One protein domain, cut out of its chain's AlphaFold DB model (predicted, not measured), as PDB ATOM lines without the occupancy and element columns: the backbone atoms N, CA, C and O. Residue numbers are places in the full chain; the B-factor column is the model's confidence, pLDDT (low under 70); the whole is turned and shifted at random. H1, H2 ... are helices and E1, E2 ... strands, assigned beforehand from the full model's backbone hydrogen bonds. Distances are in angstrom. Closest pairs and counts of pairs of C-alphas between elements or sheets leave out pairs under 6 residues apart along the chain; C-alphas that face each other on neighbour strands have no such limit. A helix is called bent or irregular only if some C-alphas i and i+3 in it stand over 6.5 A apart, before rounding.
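This is residues 122 to 131 and 138 to 202 of the 203 residues of an uncharacterized protein of Helobdella robusta (UniProt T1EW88). Picture a small body made by a two-stranded antiparallel ribbon, E1 and E2, and a kinked helix H1 that sets off from one end of it, with one long helix, H2, sticking out as an arm. The arm is residues 176 to 182 and 184 to 202, which stand free, and it makes much of the length. The printed part has 75 residues, with two named strands and two named helices in the order E1, E2, H1, H2; the class is mixed, helices and strands. The whole is loose, with a radius of gyration of the C-alphas of 16.4 A, and spans 50 by 33 by 28 A.

Find C-alpha 123 at (-30.686, 17.325, -8.201), where E1, residues 123 to 128, begins its 14.4 A. E2 is residues 139 to 143, 12.9 A. H1, residues 146 to 162, runs 24.6 A; it is irregular, with C-alphas 154 and 157 7.2 A apart, and has a kink of 47 degrees near residue 156. H2, residues 177 to 200, runs 34.9 A to C-alpha 200 at (-12.177, -9.008, 25.798).

Look first at E1 and E2, antiparallel at 166 degrees, where N 124 and O 142 are 2.8 A apart and N 140 and O 127 are 2.8 A apart, within hydrogen-bond range. From E2 a tight link leads to H1; their closest C-alphas, Phe 143 and Lys 149, are 6.5 A apart. H2 is apart from E1, E2 and H1, and E1 is apart from H1. In H2 every O i to N i+4 pair is within hydrogen-bond range; in H1, 10 of 13 are.

The C-alphas of Thr 124 and Lys 202, the two farthest apart, are 50.8 A apart. Residues 132 to 137 are not printed, and C-alphas 131 and 138 are 8.4 A apart across the cut. The link from H1 to H2, residues 163 to 176, is long. Mean pLDDT of the printed part is 83.3; residue 131 and residues 198 to 202 are under 70.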
ATOM      1  N   ASP A 122     -33.921  19.057  -6.158       86.94
ATOM      2  CA  ASP A 122     -32.675  19.056  -5.390       86.94
ATOM      3  C   ASP A 122     -31.481  18.492  -6.173       86.94
ATOM      4  O   ASP A 122     -30.328  18.602  -5.744       86.94
ATOM      5  N   ILE A 123     -31.722  17.905  -7.349       89.75
ATOM      6  CA  ILE A 123     -30.686  17.325  -8.201       89.75
ATOM      7  C   ILE A 123     -30.306  18.330  -9.285       89.75
ATOM      8  O   ILE A 123     -31.047  18.589 -10.226       89.75
ATOM      9  N   THR A 124     -29.086  18.861  -9.210       91.38
ATOM     10  CA  THR A 124     -28.572  19.787 -10.228       91.38
ATOM     11  C   THR A 124     -28.193  19.059 -11.515       91.38
ATOM     12  O   THR A 124     -28.430  19.563 -12.609       91.38
ATOM     13  N   LYS A 125     -27.516  17.908 -11.400       91.00
ATOM     14  CA  LYS A 125     -27.035  17.116 -12.546       91.00
ATOM     15  C   LYS A 125     -26.915  15.649 -12.163       91.00
ATOM     16  O   LYS A 125     -26.472  15.339 -11.060       91.00
ATOM     17  N   TYR A 126     -27.168  14.753 -13.109       92.56
ATOM     18  CA  TYR A 126     -26.770  13.355 -13.000       92.56
ATOM     19  C   TYR A 126     -26.246  12.841 -14.342       92.56
ATOM     20  O   TYR A 126     -26.710  13.249 -15.402       92.56
ATOM     21  N   HIS A 127     -25.233  11.981 -14.311       91.31
ATOM     22  CA  HIS A 127     -24.685  11.346 -15.512       91.31
ATOM     23  C   HIS A 127     -23.985  10.033 -15.157       91.31
ATOM     24  O   HIS A 127     -23.596   9.806 -14.012       91.31
ATOM     25  N   ARG A 128     -23.813   9.139 -16.135       89.19
ATOM     26  CA  ARG A 128     -23.116   7.863 -15.919       89.19
ATOM     27  C   ARG A 128     -21.603   8.010 -16.132       89.19
ATOM     28  O   ARG A 128     -21.186   8.554 -17.153       89.19
ATOM     29  N   LEU A 129     -20.787   7.477 -15.217       86.75
ATOM     30  CA  LEU A 129     -19.312   7.547 -15.281       86.75
ATOM     31  C   LEU A 129     -18.733   6.767 -16.472       86.75
ATOM     32  O   LEU A 129     -19.414   5.933 -17.044       86.75
ATOM     33  N   LYS A 130     -17.493   7.002 -16.909       79.75
ATOM     34  CA  LYS A 130     -16.905   6.206 -18.010       79.75
ATOM     35  C   LYS A 130     -16.651   4.759 -17.544       79.75
ATOM     36  O   LYS A 130     -16.254   4.553 -16.403       79.75
ATOM     37  N   SER A 131     -16.945   3.765 -18.391       69.81
ATOM     38  CA  SER A 131     -16.748   2.345 -18.044       69.81
ATOM     39  C   SER A 131     -15.319   1.898 -18.337       69.81
ATOM     40  O   SER A 131     -14.755   2.312 -19.347       69.81
ATOM     41  N   PRO A 138     -21.768   3.049 -12.978       88.06
ATOM     42  CA  PRO A 138     -22.278   3.877 -11.884       88.06
ATOM     43  C   PRO A 138     -22.841   5.223 -12.358       88.06
ATOM     44  O   PRO A 138     -22.408   5.766 -13.380       88.06
ATOM     45  N   VAL A 139     -23.792   5.764 -11.592       90.88
ATOM     46  CA  VAL A 139     -24.388   7.091 -11.806       90.88
ATOM     47  C   VAL A 139     -23.794   8.064 -10.793       90.88
ATOM     48  O   VAL A 139     -23.820   7.791  -9.596       90.88
ATOM     49  N   LEU A 140     -23.281   9.196 -11.269       91.50
ATOM     50  CA  LEU A 140     -22.871  10.314 -10.430       91.50
ATOM     51  C   LEU A 140     -24.018  11.325 -10.358       91.50
ATOM     52  O   LEU A 140     -24.523  11.747 -11.398       91.50
ATOM     53  N   ILE A 141     -24.412  11.707  -9.143       92.12
ATOM     54  CA  ILE A 141     -25.498  12.655  -8.867       92.12
ATOM     55  C   ILE A 141     -24.918  13.851  -8.111       92.12
ATOM     56  O   ILE A 141     -24.244  13.688  -7.092       92.12
ATOM     57  N   LYS A 142     -25.186  15.059  -8.609       92.00
ATOM     58  CA  LYS A 142     -24.839  16.326  -7.970       92.00
ATOM     59  C   LYS A 142     -26.101  16.960  -7.398       92.00
ATOM     60  O   LYS A 142     -27.022  17.263  -8.154       92.00
ATOM     61  N   PHE A 143     -26.091  17.197  -6.093       91.25
ATOM     62  CA  PHE A 143     -27.150  17.902  -5.377       91.25
ATOM     63  C   PHE A 143     -26.912  19.415  -5.367       91.25
ATOM     64  O   PHE A 143     -25.765  19.861  -5.492       91.25
ATOM     65  N   ASN A 144     -27.995  20.176  -5.209       89.12
ATOM     66  CA  ASN A 144     -27.982  21.623  -4.982       89.12
ATOM     67  C   ASN A 144     -27.346  21.985  -3.628       89.12
ATOM     68  O   ASN A 144     -26.570  22.934  -3.551       89.12
ATOM     69  N   ASP A 145     -27.630  21.191  -2.596       88.50
ATOM     70  CA  ASP A 145     -27.240  21.426  -1.213       88.50
ATOM     71  C   ASP A 145     -26.574  20.186  -0.590       88.50
ATOM     72  O   ASP A 145     -26.940  19.027  -0.823       88.50
ATOM     73  N   ARG A 146     -25.568  20.446   0.251       86.44
ATOM     74  CA  ARG A 146     -24.868  19.435   1.042       86.44
ATOM     75  C   ARG A 146     -25.795  18.793   2.072       86.44
ATOM     76  O   ARG A 146     -25.645  17.597   2.321       86.44
ATOM     77  N   SER A 147     -26.740  19.540   2.641       86.62
ATOM     78  CA  SER A 147     -27.649  19.029   3.677       86.62
ATOM     79  C   SER A 147     -28.524  17.899   3.136       86.62
ATOM     80  O   SER A 147     -28.591  16.829   3.739       86.62
ATOM     81  N   LYS A 148     -29.080  18.066   1.927       86.88
ATOM     82  CA  LYS A 148     -29.867  17.029   1.234       86.88
ATOM     83  C   LYS A 148     -29.036  15.778   0.937       86.88
ATOM     84  O   LYS A 148     -29.481  14.662   1.195       86.88
ATOM     85  N   LYS A 149     -27.788  15.946   0.479       88.38
ATOM     86  CA  LYS A 149     -26.848  14.824   0.293       88.38
ATOM     87  C   LYS A 149     -26.599  14.071   1.606       88.38
ATOM     88  O   LYS A 149     -26.622  12.841   1.604       88.38
ATOM     89  N   ASN A 150     -26.335  14.780   2.702       87.94
ATOM     90  CA  ASN A 150     -26.070  14.161   4.004       87.94
ATOM     91  C   ASN A 150     -27.297  13.400   4.519       87.94
ATOM     92  O   ASN A 150     -27.165  12.249   4.924       87.94
ATOM     93  N   LEU A 151     -28.487  13.989   4.383       87.38
ATOM     94  CA  LEU A 151     -29.750  13.377   4.790       87.38
ATOM     95  C   LEU A 151     -29.997  12.024   4.108       87.38
ATOM     96  O   LEU A 151     -30.440  11.072   4.751       87.38
ATOM     97  N   ILE A 152     -29.684  11.906   2.813       85.88
ATOM     98  CA  ILE A 152     -29.768  10.621   2.101       85.88
ATOM     99  C   ILE A 152     -28.776   9.633   2.701       85.88
ATOM    100  O   ILE A 152     -29.159   8.515   3.038       85.88
ATOM    101  N   MET A 153     -27.514  10.047   2.848       87.38
ATOM    102  CA  MET A 153     -26.424   9.184   3.311       87.38
ATOM    103  C   MET A 153     -26.673   8.637   4.722       87.38
ATOM    104  O   MET A 153     -26.415   7.459   4.966       87.38
ATOM    105  N   GLU A 154     -27.237   9.447   5.617       85.88
ATOM    106  CA  GLU A 154     -27.628   9.054   6.977       85.88
ATOM    107  C   GLU A 154     -28.800   8.059   6.986       85.88
ATOM    108  O   GLU A 154     -28.836   7.130   7.796       85.88
ATOM    109  N   ASN A 155     -29.744   8.203   6.055       84.06
ATOM    110  CA  ASN A 155     -30.922   7.340   5.970       84.06
ATOM    111  C   ASN A 155     -30.719   6.076   5.113       84.06
ATOM    112  O   ASN A 155     -31.588   5.202   5.122       84.06
ATOM    113  N   LEU A 156     -29.576   5.910   4.430       81.38
ATOM    114  CA  LEU A 156     -29.294   4.744   3.571       81.38
ATOM    115  C   LEU A 156     -29.487   3.404   4.282       81.38
ATOM    116  O   LEU A 156     -29.981   2.449   3.681       81.38
ATOM    117  N   CYS A 157     -29.099   3.322   5.556       73.81
ATOM    118  CA  CYS A 157     -29.273   2.104   6.339       73.81
ATOM    119  C   CYS A 157     -30.753   1.735   6.474       73.81
ATOM    120  O   CYS A 157     -31.086   0.569   6.311       73.81
ATOM    121  N   LYS A 158     -31.641   2.715   6.695       79.19
ATOM    122  CA  LYS A 158     -33.089   2.497   6.843       79.19
ATOM    123  C   LYS A 158     -33.719   2.027   5.533       79.19
ATOM    124  O   LYS A 158     -34.506   1.090   5.541       79.19
ATOM    125  N   ILE A 159     -33.314   2.621   4.408       71.50
ATOM    126  CA  ILE A 159     -33.841   2.291   3.072       71.50
ATOM    127  C   ILE A 159     -33.577   0.821   2.716       71.50
ATOM    128  O   ILE A 159     -34.451   0.146   2.180       71.50
ATOM    129  N   LYS A 160     -32.404   0.291   3.084       72.75
ATOM    130  CA  LYS A 160     -32.056  -1.119   2.849       72.75
ATOM    131  C   LYS A 160     -32.927  -2.116   3.622       72.75
ATOM    132  O   LYS A 160     -33.010  -3.262   3.200       72.75
ATOM    133  N   TYR A 161     -33.551  -1.707   4.728       75.81
ATOM    134  CA  TYR A 161     -34.471  -2.567   5.484       75.81
ATOM    135  C   TYR A 161     -35.898  -2.557   4.927       75.81
ATOM    136  O   TYR A 161     -36.641  -3.498   5.187       75.81
ATOM    137  N   LEU A 162     -36.286  -1.517   4.183       76.06
ATOM    138  CA  LEU A 162     -37.650  -1.368   3.670       76.06
ATOM    139  C   LEU A 162     -37.918  -2.255   2.452       76.06
ATOM    140  O   LEU A 162     -39.025  -2.760   2.302       76.06
ATOM    141  N   GLU A 163     -36.915  -2.466   1.597       78.44
ATOM    142  CA  GLU A 163     -37.090  -3.209   0.351       78.44
ATOM    143  C   GLU A 163     -35.848  -4.034  -0.003       78.44
ATOM    144  O   GLU A 163     -34.720  -3.533  -0.072       78.44
ATOM    145  N   THR A 164     -36.055  -5.327  -0.254       78.00
ATOM    146  CA  THR A 164     -34.969  -6.281  -0.522       78.00
ATOM    147  C   THR A 164     -34.270  -6.007  -1.851       78.00
ATOM    148  O   THR A 164     -33.079  -6.291  -1.980       78.00
ATOM    149  N   GLU A 165     -34.943  -5.405  -2.831       81.06
ATOM    150  CA  GLU A 165     -34.325  -5.022  -4.105       81.06
ATOM    151  C   GLU A 165     -33.291  -3.903  -3.939       81.06
ATOM    152  O   GLU A 165     -32.226  -3.938  -4.564       81.06
ATOM    153  N   LEU A 166     -33.545  -2.964  -3.022       78.19
ATOM    154  CA  LEU A 166     -32.656  -1.836  -2.740       78.19
ATOM    155  C   LEU A 166     -31.377  -2.263  -2.007       78.19
ATOM    156  O   LEU A 166     -30.365  -1.564  -2.081       78.19
ATOM    157  N   THR A 167     -31.358  -3.443  -1.379       77.75
ATOM    158  CA  THR A 167     -30.131  -4.006  -0.780       77.75
ATOM    159  C   THR A 167     -29.036  -4.273  -1.814       77.75
ATOM    160  O   THR A 167     -27.850  -4.230  -1.481       77.75
ATOM    161  N   LYS A 168     -29.420  -4.489  -3.081       82.06
ATOM    162  CA  LYS A 168     -28.500  -4.739  -4.200       82.06
ATOM    163  C   LYS A 168     -27.845  -3.455  -4.720       82.06
ATOM    164  O   LYS A 168     -26.890  -3.531  -5.493       82.06
ATOM    165  N   ILE A 169     -28.339  -2.282  -4.316       82.94
ATOM    166  CA  ILE A 169     -27.842  -0.982  -4.767       82.94
ATOM    167  C   ILE A 169     -26.823  -0.438  -3.758       82.94
ATOM    168  O   ILE A 169     -27.086  -0.294  -2.562       82.94
ATOM    169  N   GLY A 170     -25.630  -0.116  -4.257       84.94
ATOM    170  CA  GLY A 170     -24.592   0.569  -3.494       84.94
ATOM    171  C   GLY A 170     -24.663   2.078  -3.700       84.94
ATOM    172  O   GLY A 170     -24.574   2.545  -4.833       84.94
ATOM    173  N   VAL A 171     -24.772   2.834  -2.608       88.00
ATOM    174  CA  VAL A 171     -24.665   4.300  -2.606       88.00
ATOM    175  C   VAL A 171     -23.472   4.687  -1.738       88.00
ATOM    176  O   VAL A 171     -23.324   4.192  -0.621       88.00
ATOM    177  N   SER A 172     -22.595   5.540  -2.261       87.31
ATOM    178  CA  SER A 172     -21.381   5.979  -1.573       87.31
ATOM    179  C   SER A 172     -21.037   7.422  -1.916       87.31
ATOM    180  O   SER A 172     -21.427   7.928  -2.966       87.31
ATOM    181  N   HIS A 173     -20.248   8.070  -1.057       88.56
ATOM    182  CA  HIS A 173     -19.633   9.346  -1.407       88.56
ATOM    183  C   HIS A 173     -18.665   9.180  -2.581       88.56
ATOM    184  O   HIS A 173     -17.887   8.223  -2.611       88.56
ATOM    185  N   ASP A 174     -18.702  10.144  -3.497       88.19
ATOM    186  CA  ASP A 174     -17.651  10.354  -4.485       88.19
ATOM    187  C   ASP A 174     -16.442  10.964  -3.769       88.19
ATOM    188  O   ASP A 174     -16.524  12.071  -3.231       88.19
ATOM    189  N   LEU A 175     -15.377  10.177  -3.648       85.94
ATOM    190  CA  LEU A 175     -14.150  10.542  -2.951       85.94
ATOM    191  C   LEU A 175     -12.976  10.401  -3.912       85.94
ATOM    192  O   LEU A 175     -12.928   9.467  -4.713       85.94
ATOM    193  N   ASN A 176     -11.989  11.279  -3.755       86.94
ATOM    194  CA  ASN A 176     -10.703  11.126  -4.424       86.94
ATOM    195  C   ASN A 176      -9.977   9.877  -3.905       86.94
ATOM    196  O   ASN A 176     -10.255   9.387  -2.809       86.94
ATOM    197  N   LYS A 177      -9.015   9.379  -4.689       85.19
ATOM    198  CA  LYS A 177      -8.279   8.143  -4.392       85.19
ATOM    199  C   LYS A 177      -7.630   8.160  -3.001       85.19
ATOM    200  O   LYS A 177      -7.849   7.232  -2.232       85.19
ATOM    201  N   GLU A 178      -6.931   9.242  -2.665       87.50
ATOM    202  CA  GLU A 178      -6.256   9.420  -1.370       87.50
ATOM    203  C   GLU A 178      -7.243   9.366  -0.196       87.50
ATOM    204  O   GLU A 178      -7.100   8.543   0.705       87.50
ATOM    205  N   HIS A 179      -8.323  10.154  -0.251       85.00
ATOM    206  CA  HIS A 179      -9.377  10.129   0.772       85.00
ATOM    207  C   HIS A 179     -10.098   8.774   0.853       85.00
ATOM    208  O   HIS A 179     -10.586   8.375   1.911       85.00
ATOM    209  N   GLY A 180     -10.191   8.050  -0.264       83.81
ATOM    210  CA  GLY A 180     -10.738   6.697  -0.302       83.81
ATOM    211  C   GLY A 180      -9.860   5.686   0.439       83.81
ATOM    212  O   GLY A 180     -10.387   4.846   1.176       83.81
ATOM    213  N   GLU A 181      -8.543   5.774   0.263       87.06
ATOM    214  CA  GLU A 181      -7.552   4.942   0.955       87.06
ATOM    215  C   GLU A 181      -7.510   5.258   2.453       87.06
ATOM    216  O   GLU A 181      -7.576   4.343   3.276       87.06
ATOM    217  N   GLU A 182      -7.528   6.542   2.812       88.62
ATOM    218  CA  GLU A 182      -7.610   7.003   4.199       88.62
ATOM    219  C   GLU A 182      -8.871   6.475   4.896       88.62
ATOM    220  O   GLU A 182      -8.794   5.849   5.956       88.62
ATOM    221  N   ARG A 183     -10.042   6.614   4.256       87.31
ATOM    222  CA  ARG A 183     -11.299   6.048   4.768       87.31
ATOM    223  C   ARG A 183     -11.193   4.540   4.974       87.31
ATOM    224  O   ARG A 183     -11.708   4.022   5.962       87.31
ATOM    225  N   LYS A 184     -10.574   3.814   4.037       88.06
ATOM    226  CA  LYS A 184     -10.421   2.356   4.141       88.06
ATOM    227  C   LYS A 184      -9.590   1.984   5.370       88.06
ATOM    228  O   LYS A 184     -10.025   1.117   6.123       88.06
ATOM    229  N   LYS A 185      -8.479   2.687   5.599       91.44
ATOM    230  CA  LYS A 185      -7.613   2.495   6.768       91.44
ATOM    231  C   LYS A 185      -8.365   2.746   8.079       91.44
ATOM    232  O   LYS A 185      -8.346   1.894   8.960       91.44
ATOM    233  N   LEU A 186      -9.102   3.856   8.172       90.00
ATOM    234  CA  LEU A 186      -9.904   4.190   9.359       90.00
ATOM    235  C   LEU A 186     -10.995   3.146   9.647       90.00
ATOM    236  O   LEU A 186     -11.246   2.798  10.799       90.00
ATOM    237  N   VAL A 187     -11.648   2.624   8.604       88.69
ATOM    238  CA  VAL A 187     -12.671   1.574   8.748       88.69
ATOM    239  C   VAL A 187     -12.058   0.252   9.211       88.69
ATOM    240  O   VAL A 187     -12.680  -0.464   9.994       88.69
ATOM    241  N   GLU A 188     -10.873  -0.096   8.719       90.44
ATOM    242  CA  GLU A 188     -10.162  -1.316   9.109       90.44
ATOM    243  C   GLU A 188      -9.723  -1.254  10.576       90.44
ATOM    244  O   GLU A 188     -10.076  -2.143  11.349       90.44
ATOM    245  N   GLU A 189      -9.129  -0.135  10.995       91.38
ATOM    246  CA  GLU A 189      -8.764   0.121  12.392       91.38
ATOM    247  C   GLU A 189      -9.989   0.072  13.328       91.38
ATOM    248  O   GLU A 189      -9.950  -0.531  14.402       91.38
ATOM    249  N   ALA A 190     -11.118   0.663  12.917       88.75
ATOM    250  CA  ALA A 190     -12.358   0.612  13.693       88.75
ATOM    251  C   ALA A 190     -12.905  -0.821  13.831       88.75
ATOM    252  O   ALA A 190     -13.379  -1.202  14.904       88.75
ATOM    253  N   LYS A 191     -12.820  -1.636  12.769       88.69
ATOM    254  CA  LYS A 191     -13.234  -3.048  12.798       88.69
ATOM    255  C   LYS A 191     -12.335  -3.890  13.697       88.69
ATOM    256  O   LYS A 191     -12.846  -4.759  14.402       88.69
ATOM    257  N   GLU A 192     -11.028  -3.657  13.683       88.69
ATOM    258  CA  GLU A 192     -10.083  -4.341  14.572       88.69
ATOM    259  C   GLU A 192     -10.366  -4.014  16.040       88.69
ATOM    260  O   GLU A 192     -10.502  -4.925  16.857       88.69
ATOM    261  N   LYS A 193     -10.584  -2.734  16.366       87.00
ATOM    262  CA  LYS A 193     -10.981  -2.310  17.720       87.00
ATOM    263  C   LYS A 193     -12.307  -2.934  18.163       87.00
ATOM    264  O   LYS A 193     -12.422  -3.364  19.309       87.00
ATOM    265  N   GLN A 194     -13.294  -3.037  17.271       84.25
ATOM    266  CA  GLN A 194     -14.563  -3.711  17.575       84.25
ATOM    267  C   GLN A 194     -14.386  -5.206  17.864       84.25
ATOM    268  O   GLN A 194     -14.995  -5.711  18.806       84.25
ATOM    269  N   LYS A 195     -13.542  -5.910  17.099       81.88
ATOM    270  CA  LYS A 195     -13.252  -7.333  17.334       81.88
ATOM    271  C   LYS A 195     -12.497  -7.557  18.642       81.88
ATOM    272  O   LYS A 195     -12.877  -8.438  19.405       81.88
ATOM    273  N   ASN A 196     -11.486  -6.738  18.931       75.56
ATOM    274  CA  ASN A 196     -10.726  -6.842  20.179       75.56
ATOM    275  C   ASN A 196     -11.609  -6.556  21.403       75.56
ATOM    276  O   ASN A 196     -11.557  -7.299  22.376       75.56
ATOM    277  N   ASN A 197     -12.504  -5.565  21.329       70.69
ATOM    278  CA  ASN A 197     -13.473  -5.308  22.401       70.69
ATOM    279  C   ASN A 197     -14.519  -6.427  22.561       70.69
ATOM    280  O   ASN A 197     -14.969  -6.680  23.674       70.69
ATOM    281  N   GLN A 198     -14.924  -7.106  21.483       61.47
ATOM    282  CA  GLN A 198     -15.836  -8.257  21.576       61.47
ATOM    283  C   GLN A 198     -15.161  -9.517  22.133       61.47
ATOM    284  O   GLN A 198     -15.843 -10.319  22.768       61.47
ATOM    285  N   ASN A 199     -13.854  -9.689  21.919       59.34
ATOM    286  CA  ASN A 199     -13.090 -10.800  22.488       59.34
ATOM    287  C   ASN A 199     -12.767 -10.573  23.975       59.34
ATOM    288  O   ASN A 199     -12.939 -11.496  24.759       59.34
ATOM    289  N   ASN A 200     -12.437  -9.343  24.387       56.56
ATOM    290  CA  ASN A 200     -12.177  -9.008  25.798       56.56
ATOM    291  C   ASN A 200     -13.421  -9.085  26.706       56.56
ATOM    292  O   ASN A 200     -13.284  -9.105  27.920       56.56
ATOM    293  N   ASN A 201     -14.630  -9.107  26.136       53.81
ATOM    294  CA  ASN A 201     -15.890  -9.291  26.872       53.81
ATOM    295  C   ASN A 201     -16.359 -10.763  26.909       53.81
ATOM    296  O   ASN A 201     -17.480 -11.033  27.344       53.81
ATOM    297  N   LYS A 202     -15.565 -11.700  26.373       49.88
ATOM    298  CA  LYS A 202     -15.854 -13.145  26.353       49.88
ATOM    299  C   LYS A 202     -14.845 -13.991  27.144       49.88
ATOM    300  O   LYS A 202     -15.068 -15.197  27.243       49.88
TER     301      LYS A 202